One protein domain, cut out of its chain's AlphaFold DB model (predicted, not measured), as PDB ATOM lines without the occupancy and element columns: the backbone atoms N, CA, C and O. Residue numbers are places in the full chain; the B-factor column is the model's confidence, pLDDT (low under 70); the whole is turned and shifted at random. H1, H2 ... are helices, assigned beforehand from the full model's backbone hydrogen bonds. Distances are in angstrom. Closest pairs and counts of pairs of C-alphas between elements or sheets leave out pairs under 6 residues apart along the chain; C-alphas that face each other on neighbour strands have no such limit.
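What this domain is: This is residues 5 to 55 and 87 to 131 of the 132 residues of the protein "DUF554 family protein" of Streptococcus parasuis (UniProt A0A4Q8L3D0). H1 and H2 make an open V; the short H5 lies between its arms near the mouth, H4 runs beside the middle of H2, and H3 packs on H4 on the side away from H2. The 96 printed residues include five named helices, H1 to H5, and no named strand: all helix, only just loose, close to compact, radius of gyration of the C-alphas 15.2 A, spans 47 by 33 by 25 A.

How they stand to each other: H1, residues 5 to 26, kinks by 41 degrees near residue 20. H2 is residues 29 to 53. H3, residues 87 to 101, touches H4, residues 110 to 123, at a steep tilt of 48 degrees, opposite ways; closest C-alphas Gly 95 and Leu 111, 5.6 A. H5, residues 125 to 129, touches H2; closest C-alphas Gly 47 and Ala 125, 5.7 A. Every O i to N i+4 pair is within hydrogen-bond range in H2 to H5, 16 of 18 in H1.

Where its parts are: H1 begins at C-alpha 5 (151.196, 138.002, 189.548); H5 ends at C-alpha 129 (143.474, 135.340, 195.255). H1 spans 30.6 A, H2 35.9 A.

The domain as a whole: Across the cut, residues 56 to 86, C-alphas 55 and 87 are 27.1 A apart. Residues 125 to 131 have pLDDT under 70.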
ATOM      1  N   GLY A   5     152.589 138.454 189.389       82.31
ATOM      2  CA  GLY A   5     151.196 138.002 189.548       82.31
ATOM      3  C   GLY A   5     150.190 139.152 189.464       82.31
ATOM      4  O   GLY A   5     149.294 139.134 188.625       82.31
ATOM      5  N   THR A   6     150.404 140.224 190.234       84.62
ATOM      6  CA  THR A   6     149.552 141.426 190.226       84.62
ATOM      7  C   THR A   6     149.474 142.092 188.851       84.62
ATOM      8  O   THR A   6     148.383 142.457 188.410       84.62
ATOM      9  N   ILE A   7     150.607 142.233 188.152       87.94
ATOM     10  CA  ILE A   7     150.644 142.816 186.801       87.94
ATOM     11  C   ILE A   7     149.844 141.943 185.834       87.94
ATOM     12  O   ILE A   7     149.013 142.453 185.085       87.94
ATOM     13  N   THR A   8     150.057 140.627 185.878       87.81
ATOM     14  CA  THR A   8     149.367 139.686 184.986       87.81
ATOM     15  C   THR A   8     147.862 139.686 185.248       87.81
ATOM     16  O   THR A   8     147.083 139.764 184.301       87.81
ATOM     17  N   ASN A   9     147.447 139.694 186.517       84.88
ATOM     18  CA  ASN A   9     146.040 139.772 186.907       84.88
ATOM     19  C   ASN A   9     145.388 141.079 186.434       84.88
ATOM     20  O   ASN A   9     144.322 141.062 185.825       84.88
ATOM     21  N   THR A  10     146.061 142.214 186.637       86.69
ATOM     22  CA  THR A  10     145.559 143.526 186.197       86.69
ATOM     23  C   THR A  10     145.370 143.565 184.680       86.69
ATOM     24  O   THR A  10     144.332 144.014 184.196       86.69
ATOM     25  N   LEU A  11     146.343 143.049 183.918       91.00
ATOM     26  CA  LEU A  11     146.247 142.953 182.461       91.00
ATOM     27  C   LEU A  11     145.118 142.012 182.025       91.00
ATOM     28  O   LEU A  11     144.372 142.351 181.111       91.00
ATOM     29  N   ALA A  12     144.962 140.864 182.684       89.06
ATOM     30  CA  ALA A  12     143.894 139.917 182.382       89.06
ATOM     31  C   ALA A  12     142.508 140.531 182.621       89.06
ATOM     32  O   ALA A  12     141.643 140.426 181.754       89.06
ATOM     33  N   ILE A  13     142.315 141.226 183.745       88.25
ATOM     34  CA  ILE A  13     141.067 141.932 184.068       88.25
ATOM     35  C   ILE A  13     140.797 143.039 183.047       88.25
ATOM     36  O   ILE A  13     139.683 143.135 182.535       88.25
ATOM     37  N   ALA A  14     141.804 143.848 182.708       90.56
ATOM     38  CA  ALA A  14     141.656 144.915 181.722       90.56
ATOM     39  C   ALA A  14     141.263 144.360 180.342       90.56
ATOM     40  O   ALA A  14     140.324 144.855 179.718       90.56
ATOM     41  N   LEU A  15     141.930 143.296 179.884       93.38
ATOM     42  CA  LEU A  15     141.606 142.628 178.623       93.38
ATOM     43  C   LEU A  15     140.212 141.993 178.657       93.38
ATOM     44  O   LEU A  15     139.455 142.150 177.701       93.38
ATOM     45  N   ALA A  16     139.844 141.323 179.749       89.62
ATOM     46  CA  ALA A  16     138.517 140.740 179.918       89.62
ATOM     47  C   ALA A  16     137.418 141.813 179.929       89.62
ATOM     48  O   ALA A  16     136.380 141.613 179.306       89.62
ATOM     49  N   GLY A  17     137.653 142.962 180.568       89.56
ATOM     50  CA  GLY A  17     136.738 144.104 180.563       89.56
ATOM     51  C   GLY A  17     136.563 144.708 179.168       89.56
ATOM     52  O   GLY A  17     135.436 144.942 178.737       89.56
ATOM     53  N   LEU A  18     137.657 144.883 178.418       92.81
ATOM     54  CA  LEU A  18     137.609 145.361 177.031       92.81
ATOM     55  C   LEU A  18     136.844 144.391 176.126       92.81
ATOM     56  O   LEU A  18     135.915 144.802 175.426       92.81
ATOM     57  N   LEU A  19     137.177 143.100 176.188       92.88
ATOM     58  CA  LEU A  19     136.469 142.053 175.452       92.88
ATOM     59  C   LEU A  19     134.999 141.967 175.881       92.88
ATOM     60  O   LEU A  19     134.128 141.834 175.028       92.88
ATOM     61  N   GLY A  20     134.707 142.103 177.172       89.50
ATOM     62  CA  GLY A  20     133.351 142.163 177.707       89.50
ATOM     63  C   GLY A  20     132.566 143.360 177.177       89.50
ATOM     64  O   GLY A  20     131.400 143.209 176.834       89.50
ATOM     65  N   SER A  21     133.198 144.523 177.010       87.88
ATOM     66  CA  SER A  21     132.540 145.692 176.411       87.88
ATOM     67  C   SER A  21     132.220 145.482 174.925       87.88
ATOM     68  O   SER A  21     131.135 145.839 174.469       87.88
ATOM     69  N   TRP A  22     133.120 144.839 174.170       91.12
ATOM     70  CA  TRP A  22     132.917 144.585 172.743       91.12
ATOM     71  C   TRP A  22     131.962 143.434 172.468       91.12
ATOM     72  O   TRP A  22     131.126 143.555 171.581       91.12
ATOM     73  N   PHE A  23     132.056 142.334 173.211       91.06
ATOM     74  CA  PHE A  23     131.283 141.117 172.958       91.06
ATOM     75  C   PHE A  23     130.105 140.921 173.923       91.06
ATOM     76  O   PHE A  23     129.273 140.045 173.703       91.06
ATOM     77  N   GLY A  24     129.980 141.732 174.973       83.00
ATOM     78  CA  GLY A  24     128.933 141.585 175.991       83.00
ATOM     79  C   GLY A  24     127.522 141.716 175.426       83.00
ATOM     80  O   GLY A  24     126.621 141.001 175.859       83.00
ATOM     81  N   HIS A  25     127.346 142.533 174.385       85.88
ATOM     82  CA  HIS A  25     126.069 142.687 173.686       85.88
ATOM     83  C   HIS A  25     125.595 141.408 172.966       85.88
ATOM     84  O   HIS A  25     124.414 141.305 172.638       85.88
ATOM     85  N   LEU A  26     126.473 140.416 172.731       90.38
ATOM     86  CA  LEU A  26     126.070 139.113 172.181       90.38
ATOM     87  C   LEU A  26     125.329 138.252 173.217       90.38
ATOM     88  O   LEU A  26     124.619 137.311 172.851       90.38
ATOM     89  N   LEU A  27     125.484 138.545 174.511       87.38
ATOM     90  CA  LEU A  27     124.800 137.833 175.582       87.38
ATOM     91  C   LEU A  27     123.427 138.454 175.834       87.38
ATOM     92  O   LEU A  27     123.305 139.651 176.071       87.38
ATOM     93  N   LYS A  28     122.383 137.617 175.861       91.94
ATOM     94  CA  LYS A  28     121.049 138.058 176.293       91.94
ATOM     95  C   LYS A  28     121.100 138.522 177.748       91.94
ATOM     96  O   LYS A  28     121.780 137.909 178.570       91.94
ATOM     97  N   GLU A  29     120.280 139.508 178.085       88.12
ATOM     98  CA  GLU A  29     120.177 140.090 179.431       88.12
ATOM     99  C   GLU A  29     119.954 139.033 180.531       88.12
ATOM    100  O   GLU A  29     120.608 139.050 181.570       88.12
ATOM    101  N   ARG A  30     119.140 138.001 180.254       91.88
ATOM    102  CA  ARG A  30     118.950 136.853 181.159       91.88
ATOM    103  C   ARG A  30     120.252 136.102 181.470       91.88
ATOM    104  O   ARG A  30     120.426 135.630 182.590       91.88
ATOM    105  N   HIS A  31     121.147 135.957 180.493       92.31
ATOM    106  CA  HIS A  31     122.440 135.307 180.704       92.31
ATOM    107  C   HIS A  31     123.386 136.207 181.495       92.31
ATOM    108  O   HIS A  31     124.034 135.716 182.412       92.31
ATOM    109  N   GLN A  32     123.425 137.508 181.197       87.94
ATOM    110  CA  GLN A  32     124.246 138.469 181.943       87.94
ATOM    111  C   GLN A  32     123.824 138.543 183.419       87.94
ATOM    112  O   GLN A  32     124.666 138.446 184.312       87.94
ATOM    113  N   SER A  33     122.517 138.625 183.683       89.19
ATOM    114  CA  SER A  33     121.966 138.620 185.044       89.19
ATOM    115  C   SER A  33     122.269 137.304 185.775       89.19
ATOM    116  O   SER A  33     122.759 137.320 186.904       89.19
ATOM    117  N   GLY A  34     122.087 136.157 185.106       93.31
ATOM    118  CA  GLY A  34     122.423 134.848 185.674       93.31
ATOM    119  C   GLY A  34     123.913 134.690 186.000       93.31
ATOM    120  O   GLY A  34     124.254 134.182 187.066       93.31
ATOM    121  N   LEU A  35     124.802 135.165 185.119       90.06
ATOM    122  CA  LEU A  35     126.251 135.173 185.349       90.06
ATOM    123  C   LEU A  35     126.623 136.072 186.527       90.06
ATOM    124  O   LEU A  35     127.379 135.646 187.394       90.06
ATOM    125  N   THR A  36     126.055 137.277 186.593       86.50
ATOM    126  CA  THR A  36     126.297 138.223 187.692       86.50
ATOM    127  C   THR A  36     125.885 137.618 189.034       86.50
ATOM    128  O   THR A  36     126.653 137.658 189.992       86.50
ATOM    129  N   MET A  37     124.715 136.973 189.094       90.25
ATOM    130  CA  MET A  37     124.245 136.295 190.304       90.25
ATOM    131  C   MET A  37     125.157 135.127 190.703       90.25
ATOM    132  O   MET A  37     125.529 135.011 191.870       90.25
ATOM    133  N   ALA A  38     125.558 134.287 189.745       91.19
ATOM    134  CA  ALA A  38     126.460 133.167 190.005       91.19
ATOM    135  C   ALA A  38     127.834 133.636 190.516       91.19
ATOM    136  O   ALA A  38     128.358 133.070 191.477       91.19
ATOM    137  N   ILE A  39     128.392 134.696 189.918       86.94
ATOM    138  CA  ILE A  39     129.653 135.307 190.356       86.94
ATOM    139  C   ILE A  39     129.501 135.890 191.764       86.94
ATOM    140  O   ILE A  39     130.357 135.638 192.608       86.94
ATOM    141  N   GLY A  40     128.404 136.595 192.058       86.19
ATOM    142  CA  GLY A  40     128.134 137.120 193.400       86.19
ATOM    143  C   GLY A  40     128.101 136.020 194.467       86.19
ATOM    144  O   GLY A  40     128.751 136.140 195.507       86.19
ATOM    145  N   VAL A  41     127.425 134.900 194.186       90.75
ATOM    146  CA  VAL A  41     127.409 133.724 195.076       90.75
ATOM    147  C   VAL A  41     128.809 133.125 195.241       90.75
ATOM    148  O   VAL A  41     129.201 132.782 196.358       90.75
ATOM    149  N   ALA A  42     129.591 133.029 194.163       87.56
ATOM    150  CA  ALA A  42     130.966 132.545 194.235       87.56
ATOM    151  C   ALA A  42     131.851 133.456 195.103       87.56
ATOM    152  O   ALA A  42     132.604 132.956 195.938       87.56
ATOM    153  N   VAL A  43     131.731 134.781 194.968       85.12
ATOM    154  CA  VAL A  43     132.476 135.755 195.786       85.12
ATOM    155  C   VAL A  43     132.123 135.623 197.266       85.12
ATOM    156  O   VAL A  43     133.032 135.621 198.098       85.12
ATOM    157  N   LEU A  44     130.843 135.438 197.607       88.06
ATOM    158  CA  LEU A  44     130.428 135.150 198.986       88.06
ATOM    159  C   LEU A  44     131.104 133.884 199.519       88.06
ATOM    160  O   LEU A  44     131.661 133.895 200.616       88.06
ATOM    161  N   PHE A  45     131.101 132.805 198.732       88.75
ATOM    162  CA  PHE A  45     131.713 131.544 199.138       88.75
ATOM    163  C   PHE A  45     133.228 131.673 199.341       88.75
ATOM    164  O   PHE A  45     133.764 131.157 200.323       88.75
ATOM    165  N   LEU A  46     133.911 132.402 198.453       86.19
ATOM    166  CA  LEU A  46     135.342 132.688 198.567       86.19
ATOM    167  C   LEU A  46     135.655 133.541 199.802       86.19
ATOM    168  O   LEU A  46     136.604 133.235 200.520       86.19
ATOM    169  N   GLY A  47     134.848 134.567 200.082       84.88
ATOM    170  CA  GLY A  47     135.004 135.413 201.266       84.88
ATOM    171  C   GLY A  47     134.834 134.627 202.568       84.88
ATOM    172  O   GLY A  47     135.686 134.704 203.456       84.88
ATOM    173  N   ILE A  48     133.783 133.806 202.655       87.19
ATOM    174  CA  ILE A  48     133.543 132.932 203.811       87.19
ATOM    175  C   ILE A  48     134.701 131.943 203.969       87.19
ATOM    176  O   ILE A  48     135.307 131.887 205.038       87.19
ATOM    177  N   SER A  49     135.053 131.214 202.908       85.88
ATOM    178  CA  SER A  49     136.107 130.193 202.951       85.88
ATOM    179  C   SER A  49     137.459 130.785 203.355       85.88
ATOM    180  O   SER A  49     138.108 130.255 204.253       85.88
ATOM    181  N   GLY A  50     137.847 131.923 202.769       84.00
ATOM    182  CA  GLY A  50     139.104 132.597 203.103       84.00
ATOM    183  C   GLY A  50     139.133 133.144 204.534       84.00
ATOM    184  O   GLY A  50     140.170 133.097 205.194       84.00
ATOM    185  N   SER A  51     137.995 133.614 205.057       83.50
ATOM    186  CA  SER A  51     137.907 134.046 206.460       83.50
ATOM    187  C   SER A  51     138.009 132.874 207.445       83.50
ATOM    188  O   SER A  51     138.606 133.012 208.515       83.50
ATOM    189  N   LEU A  52     137.472 131.707 207.071       86.44
ATOM    190  CA  LEU A  52     137.475 130.504 207.901       86.44
ATOM    191  C   LEU A  52     138.820 129.777 207.901       86.44
ATOM    192  O   LEU A  52     139.141 129.146 208.904       86.44
ATOM    193  N   GLU A  53     139.622 129.895 206.839       81.94
ATOM    194  CA  GLU A  53     140.926 129.226 206.701       81.94
ATOM    195  C   GLU A  53     141.862 129.487 207.894       81.94
ATOM    196  O   GLU A  53     142.540 128.582 208.372       81.94
ATOM    197  N   ARG A  54     141.865 130.717 208.424       75.38
ATOM    198  CA  ARG A  54     142.652 131.086 209.616       75.38
ATOM    199  C   ARG A  54     141.895 130.946 210.936       75.38
ATOM    200  O   ARG A  54     142.512 131.072 211.989       75.38
ATOM    201  N   LEU A  55     140.583 130.724 210.887       82.94
ATOM    202  CA  LEU A  55     139.725 130.639 212.069       82.94
ATOM    203  C   LEU A  55     139.502 129.195 212.526       82.94
ATOM    204  O   LEU A  55     139.335 128.962 213.720       82.94
ATOM    205  N   ILE A  87     134.183 155.642 202.748       90.81
ATOM    206  CA  ILE A  87     134.835 155.124 201.527       90.81
ATOM    207  C   ILE A  87     133.842 154.980 200.366       90.81
ATOM    208  O   ILE A  87     134.168 155.338 199.236       90.81
ATOM    209  N   GLU A  88     132.629 154.504 200.640       88.06
ATOM    210  CA  GLU A  88     131.580 154.335 199.629       88.06
ATOM    211  C   GLU A  88     131.231 155.660 198.934       88.06
ATOM    212  O   GLU A  88     131.224 155.724 197.705       88.06
ATOM    213  N   GLY A  89     131.107 156.754 199.691       92.12
ATOM    214  CA  GLY A  89     130.856 158.079 199.123       92.12
ATOM    215  C   GLY A  89     132.004 158.606 198.256       92.12
ATOM    216  O   GLY A  89     131.757 159.328 197.291       92.12
ATOM    217  N   TRP A  90     133.259 158.227 198.530       92.56
ATOM    218  CA  TRP A  90     134.379 158.546 197.631       92.56
ATOM    219  C   TRP A  90     134.266 157.795 196.302       92.56
ATOM    220  O   TRP A  90     134.525 158.379 195.249       92.56
ATOM    221  N   PHE A  91     133.863 156.520 196.331       91.38
ATOM    222  CA  PHE A  91     133.633 155.731 195.119       91.38
ATOM    223  C   PHE A  91     132.466 156.280 194.295       91.38
ATOM    224  O   PHE A  91     132.589 156.384 193.074       91.38
ATOM    225  N   GLU A  92     131.373 156.687 194.943       93.75
ATOM    226  CA  GLU A  92     130.247 157.338 194.271       93.75
ATOM    227  C   GLU A  92     130.670 158.647 193.596       93.75
ATOM    228  O   GLU A  92     130.427 158.834 192.403       93.75
ATOM    229  N   GLN A  93     131.363 159.531 194.322       94.62
ATOM    230  CA  GLN A  93     131.847 160.807 193.781       94.62
ATOM    231  C   GLN A  93     132.816 160.605 192.616       94.62
ATOM    232  O   GLN A  93     132.728 161.306 191.606       94.62
ATOM    233  N   LEU A  94     133.717 159.628 192.725       95.25
ATOM    234  CA  LEU A  94     134.634 159.266 191.649       95.25
ATOM    235  C   LEU A  94     133.860 158.742 190.429       95.25
ATOM    236  O   LEU A  94     134.153 159.148 189.302       95.25
ATOM    237  N   GLY A  95     132.839 157.908 190.639       93.88
ATOM    238  CA  GLY A  95     131.955 157.416 189.582       93.88
ATOM    239  C   GLY A  95     131.191 158.539 188.875       93.88
ATOM    240  O   GLY A  95     131.169 158.583 187.643       93.88
ATOM    241  N   VAL A  96     130.630 159.489 189.628       94.81
ATOM    242  CA  VAL A  96     129.961 160.684 189.081       94.81
ATOM    243  C   VAL A  96     130.946 161.537 188.281       94.81
ATOM    244  O   VAL A  96     130.666 161.884 187.133       94.81
ATOM    245  N   TRP A  97     132.132 161.803 188.830       96.00
ATOM    246  CA  TRP A  97     133.173 162.568 188.147       96.00
ATOM    247  C   TRP A  97     133.620 161.899 186.835       96.00
ATOM    248  O   TRP A  97     133.747 162.569 185.808       96.00
ATOM    249  N   LEU A  98     133.805 160.573 186.825       94.44
ATOM    250  CA  LEU A  98     134.130 159.809 185.613       94.44
ATOM    251  C   LEU A  98     132.995 159.841 184.586       94.44
ATOM    252  O   LEU A  98     133.254 159.969 183.384       94.44
ATOM    253  N   ARG A  99     131.740 159.743 185.036       94.06
ATOM    254  CA  ARG A  99     130.558 159.817 184.170       94.06
ATOM    255  C   ARG A  99     130.493 161.156 183.441       94.06
ATOM    256  O   ARG A  99     130.306 161.184 182.226       94.06
ATOM    257  N   GLU A 100     130.703 162.253 184.164       93.56
ATOM    258  CA  GLU A 100     130.739 163.601 183.590       93.56
ATOM    259  C   GLU A 100     131.930 163.781 182.653       93.56
ATOM    260  O   GLU A 100     131.780 164.254 181.523       93.56
ATOM    261  N   LYS A 101     133.120 163.345 183.080       94.88
ATOM    262  CA  LYS A 101     134.346 163.516 182.297       94.88
ATOM    263  C   LYS A 101     134.348 162.703 181.002       94.88
ATOM    264  O   LYS A 101     134.933 163.148 180.015       94.88
ATOM    265  N   SER A 102     133.704 161.538 181.001       92.12
ATOM    266  CA  SER A 102     133.558 160.675 179.822       92.12
ATOM    267  C   SER A 102     132.431 161.106 178.875       92.12
ATOM    268  O   SER A 102     132.308 160.533 177.797       92.12
ATOM    269  N   GLY A 103     131.630 162.116 179.240       92.00
ATOM    270  CA  GLY A 103     130.499 162.586 178.433       92.00
ATOM    271  C   GLY A 103     129.237 161.724 178.552       92.00
ATOM    272  O   GLY A 103     128.294 161.918 177.789       92.00
ATOM    273  N   ASN A 104     129.183 160.809 179.524       91.88
ATOM    274  CA  ASN A 104     128.065 159.885 179.750       91.88
ATOM    275  C   ASN A 104     127.069 160.397 180.807       91.88
ATOM    276  O   ASN A 104     126.359 159.618 181.446       91.88
ATOM    277  N   SER A 105     126.964 161.715 181.002       89.06
ATOM    278  CA  SER A 105     126.075 162.330 182.005       89.06
ATOM    279  C   SER A 105     124.592 161.970 181.849       89.06
ATOM    280  O   SER A 105     123.835 162.145 182.794       89.06
ATOM    281  N   GLN A 106     124.159 161.454 180.694       89.12
ATOM    282  CA  GLN A 106     122.778 160.998 180.468       89.12
ATOM    283  C   GLN A 106     122.566 159.507 180.770       89.12
ATOM    284  O   GLN A 106     121.427 159.074 180.905       89.12
ATOM    285  N   ASP A 107     123.634 158.725 180.942       89.94
ATOM    286  CA  ASP A 107     123.541 157.283 181.184       89.94
ATOM    287  C   ASP A 107     123.259 156.986 182.661       89.94
ATOM    288  O   ASP A 107     124.156 157.050 183.503       89.94
ATOM    289  N   SER A 108     122.000 156.693 182.986       86.88
ATOM    290  CA  SER A 108     121.572 156.402 184.355       86.88
ATOM    291  C   SER A 108     122.174 155.119 184.933       86.88
ATOM    292  O   SER A 108     122.158 154.971 186.148       86.88
ATOM    293  N   GLN A 109     122.698 154.210 184.104       89.12
ATOM    294  CA  GLN A 109     123.251 152.925 184.550       89.12
ATOM    295  C   GLN A 109     124.764 152.977 184.797       89.12
ATOM    296  O   GLN A 109     125.313 152.064 185.412       89.12
ATOM    297  N   PHE A 110     125.447 154.040 184.358       92.50
ATOM    298  CA  PHE A 110     126.905 154.148 184.454       92.50
ATOM    299  C   PHE A 110     127.419 154.023 185.893       92.50
ATOM    300  O   PHE A 110     128.394 153.316 186.139       92.50
ATOM    301  N   LEU A 111     126.775 154.714 186.843       91.88
ATOM    302  CA  LEU A 111     127.212 154.715 188.240       91.88
ATOM    303  C   LEU A 111     127.069 153.319 188.858       91.88
ATOM    304  O   LEU A 111     128.039 152.799 189.402       91.88
ATOM    305  N   ASP A 112     125.907 152.684 188.687       89.88
ATOM    306  CA  ASP A 112     125.645 151.330 189.185       89.88
ATOM    307  C   ASP A 112     126.611 150.309 188.574       89.88
ATOM    308  O   ASP A 112     127.160 149.464 189.284       89.88
ATOM    309  N   ALA A 113     126.877 150.404 187.266       89.06
ATOM    310  CA  ALA A 113     127.830 149.539 186.576       89.06
ATOM    311  C   ALA A 113     129.269 149.751 187.077       89.06
ATOM    312  O   ALA A 113     129.989 148.776 187.307       89.06
ATOM    313  N   PHE A 114     129.682 151.006 187.287       91.31
ATOM    314  CA  PHE A 114     131.000 151.348 187.817       91.31
ATOM    315  C   PHE A 114     131.198 150.819 189.243       91.31
ATOM    316  O   PHE A 114     132.217 150.175 189.516       91.31
ATOM    317  N   LEU A 115     130.231 151.057 190.132       90.12
ATOM    318  CA  LEU A 115     130.274 150.581 191.514       90.12
ATOM    319  C   LEU A 115     130.261 149.053 191.552       90.12
ATOM    320  O   LEU A 115     131.138 148.447 192.165       90.12
ATOM    321  N   THR A 116     129.349 148.413 190.818       86.75
ATOM    322  CA  THR A 116     129.260 146.947 190.766       86.75
ATOM    323  C   THR A 116     130.569 146.328 190.283       86.75
ATOM    324  O   THR A 116     131.092 145.418 190.929       86.75
ATOM    325  N   ALA A 117     131.142 146.828 189.184       86.38
ATOM    326  CA  ALA A 117     132.391 146.302 188.641       86.38
ATOM    327  C   ALA A 117     133.576 146.536 189.591       86.38
ATOM    328  O   ALA A 117     134.322 145.601 189.885       86.38
ATOM    329  N   SER A 118     133.729 147.756 190.110       87.50
ATOM    330  CA  SER A 118     134.861 148.124 190.970       87.50
ATOM    331  C   SER A 118     134.825 147.383 192.304       87.50
ATOM    332  O   SER A 118     135.827 146.803 192.715       87.50
ATOM    333  N   LEU A 119     133.667 147.334 192.966       84.88
ATOM    334  CA  LEU A 119     133.530 146.658 194.258       84.88
ATOM    335  C   LEU A 119     133.690 145.136 194.102       84.88
ATOM    336  O   LEU A 119     134.392 144.503 194.888       84.88
ATOM    337  N   THR A 120     133.126 144.543 193.046       81.12
ATOM    338  CA  THR A 120     133.229 143.090 192.829       81.12
ATOM    339  C   THR A 120     134.649 142.657 192.462       81.12
ATOM    340  O   THR A 120     135.115 141.625 192.946       81.12
ATOM    341  N   ILE A 121     135.351 143.425 191.621       79.75
ATOM    342  CA  ILE A 121     136.659 143.027 191.081       79.75
ATOM    343  C   ILE A 121     137.816 143.510 191.958       79.75
ATOM    344  O   ILE A 121     138.746 142.743 192.197       79.75
ATOM    345  N   CYS A 122     137.790 144.762 192.425       79.62
ATOM    346  CA  CYS A 122     138.908 145.355 193.165       79.62
ATOM    347  C   CYS A 122     138.847 145.071 194.668       79.62
ATOM    348  O   CYS A 122     139.896 144.943 195.293       79.62
ATOM    349  N   ILE A 123     137.645 144.983 195.246       77.06
ATOM    350  CA  ILE A 123     137.465 144.709 196.683       77.06
ATOM    351  C   ILE A 123     137.157 143.228 196.929       77.06
ATOM    352  O   ILE A 123     137.545 142.678 197.960       77.06
ATOM    353  N   GLY A 124     136.486 142.563 195.987       73.62
ATOM    354  CA  GLY A 124     136.114 141.157 196.114       73.62
ATOM    355  C   GLY A 124     137.302 140.207 196.304       73.62
ATOM    356  O   GLY A 124     138.453 140.509 195.984       73.62
ATOM    357  N   ALA A 125     137.003 138.995 196.785       67.44
ATOM    358  CA  ALA A 125     137.998 137.969 197.119       67.44
ATOM    359  C   ALA A 125     138.985 137.645 195.974       67.44
ATOM    360  O   ALA A 125     140.119 137.239 196.230       67.44
ATOM    361  N   MET A 126     138.585 137.861 194.713       65.62
ATOM    362  CA  MET A 126     139.447 137.654 193.544       65.62
ATOM    363  C   MET A 126     140.637 138.620 193.462       65.62
ATOM    364  O   MET A 126     141.671 138.222 192.928       65.62
ATOM    365  N   ALA A 127     140.552 139.835 194.013       63.38
ATOM    366  CA  ALA A 127     141.693 140.755 194.047       63.38
ATOM    367  C   ALA A 127     142.853 140.192 194.883       63.38
ATOM    368  O   ALA A 127     144.021 140.359 194.536       63.38
ATOM    369  N   ILE A 128     142.514 139.479 195.962       61.41
ATOM    370  CA  ILE A 128     143.476 138.854 196.869       61.41
ATOM    371  C   ILE A 128     144.012 137.568 196.232       61.41
ATOM    372  O   ILE A 128     145.223 137.439 196.065       61.41
ATOM    373  N   ILE A 129     143.120 136.665 195.803       62.47
ATOM    374  CA  ILE A 129     143.474 135.340 195.255       62.47
ATOM    375  C   ILE A 129     144.234 135.435 193.924       62.47
ATOM    376  O   ILE A 129     145.124 134.633 193.675       62.47
ATOM    377  N   GLY A 130     143.922 136.410 193.067       59.66
ATOM    378  CA  GLY A 130     144.573 136.554 191.758       59.66
ATOM    379  C   GLY A 130     145.988 137.141 191.808       59.66
ATOM    380  O   GLY A 130     146.682 137.147 190.796       59.66
ATOM    381  N   SER A 131     146.407 137.679 192.958       62.09
ATOM    382  CA  SER A 131     147.720 138.318 193.130       62.09
ATOM    383  C   SER A 131     148.805 137.389 193.687       62.09
ATOM    384  O   SER A 131     149.979 137.776 193.676       62.09
TER     385      SER A 131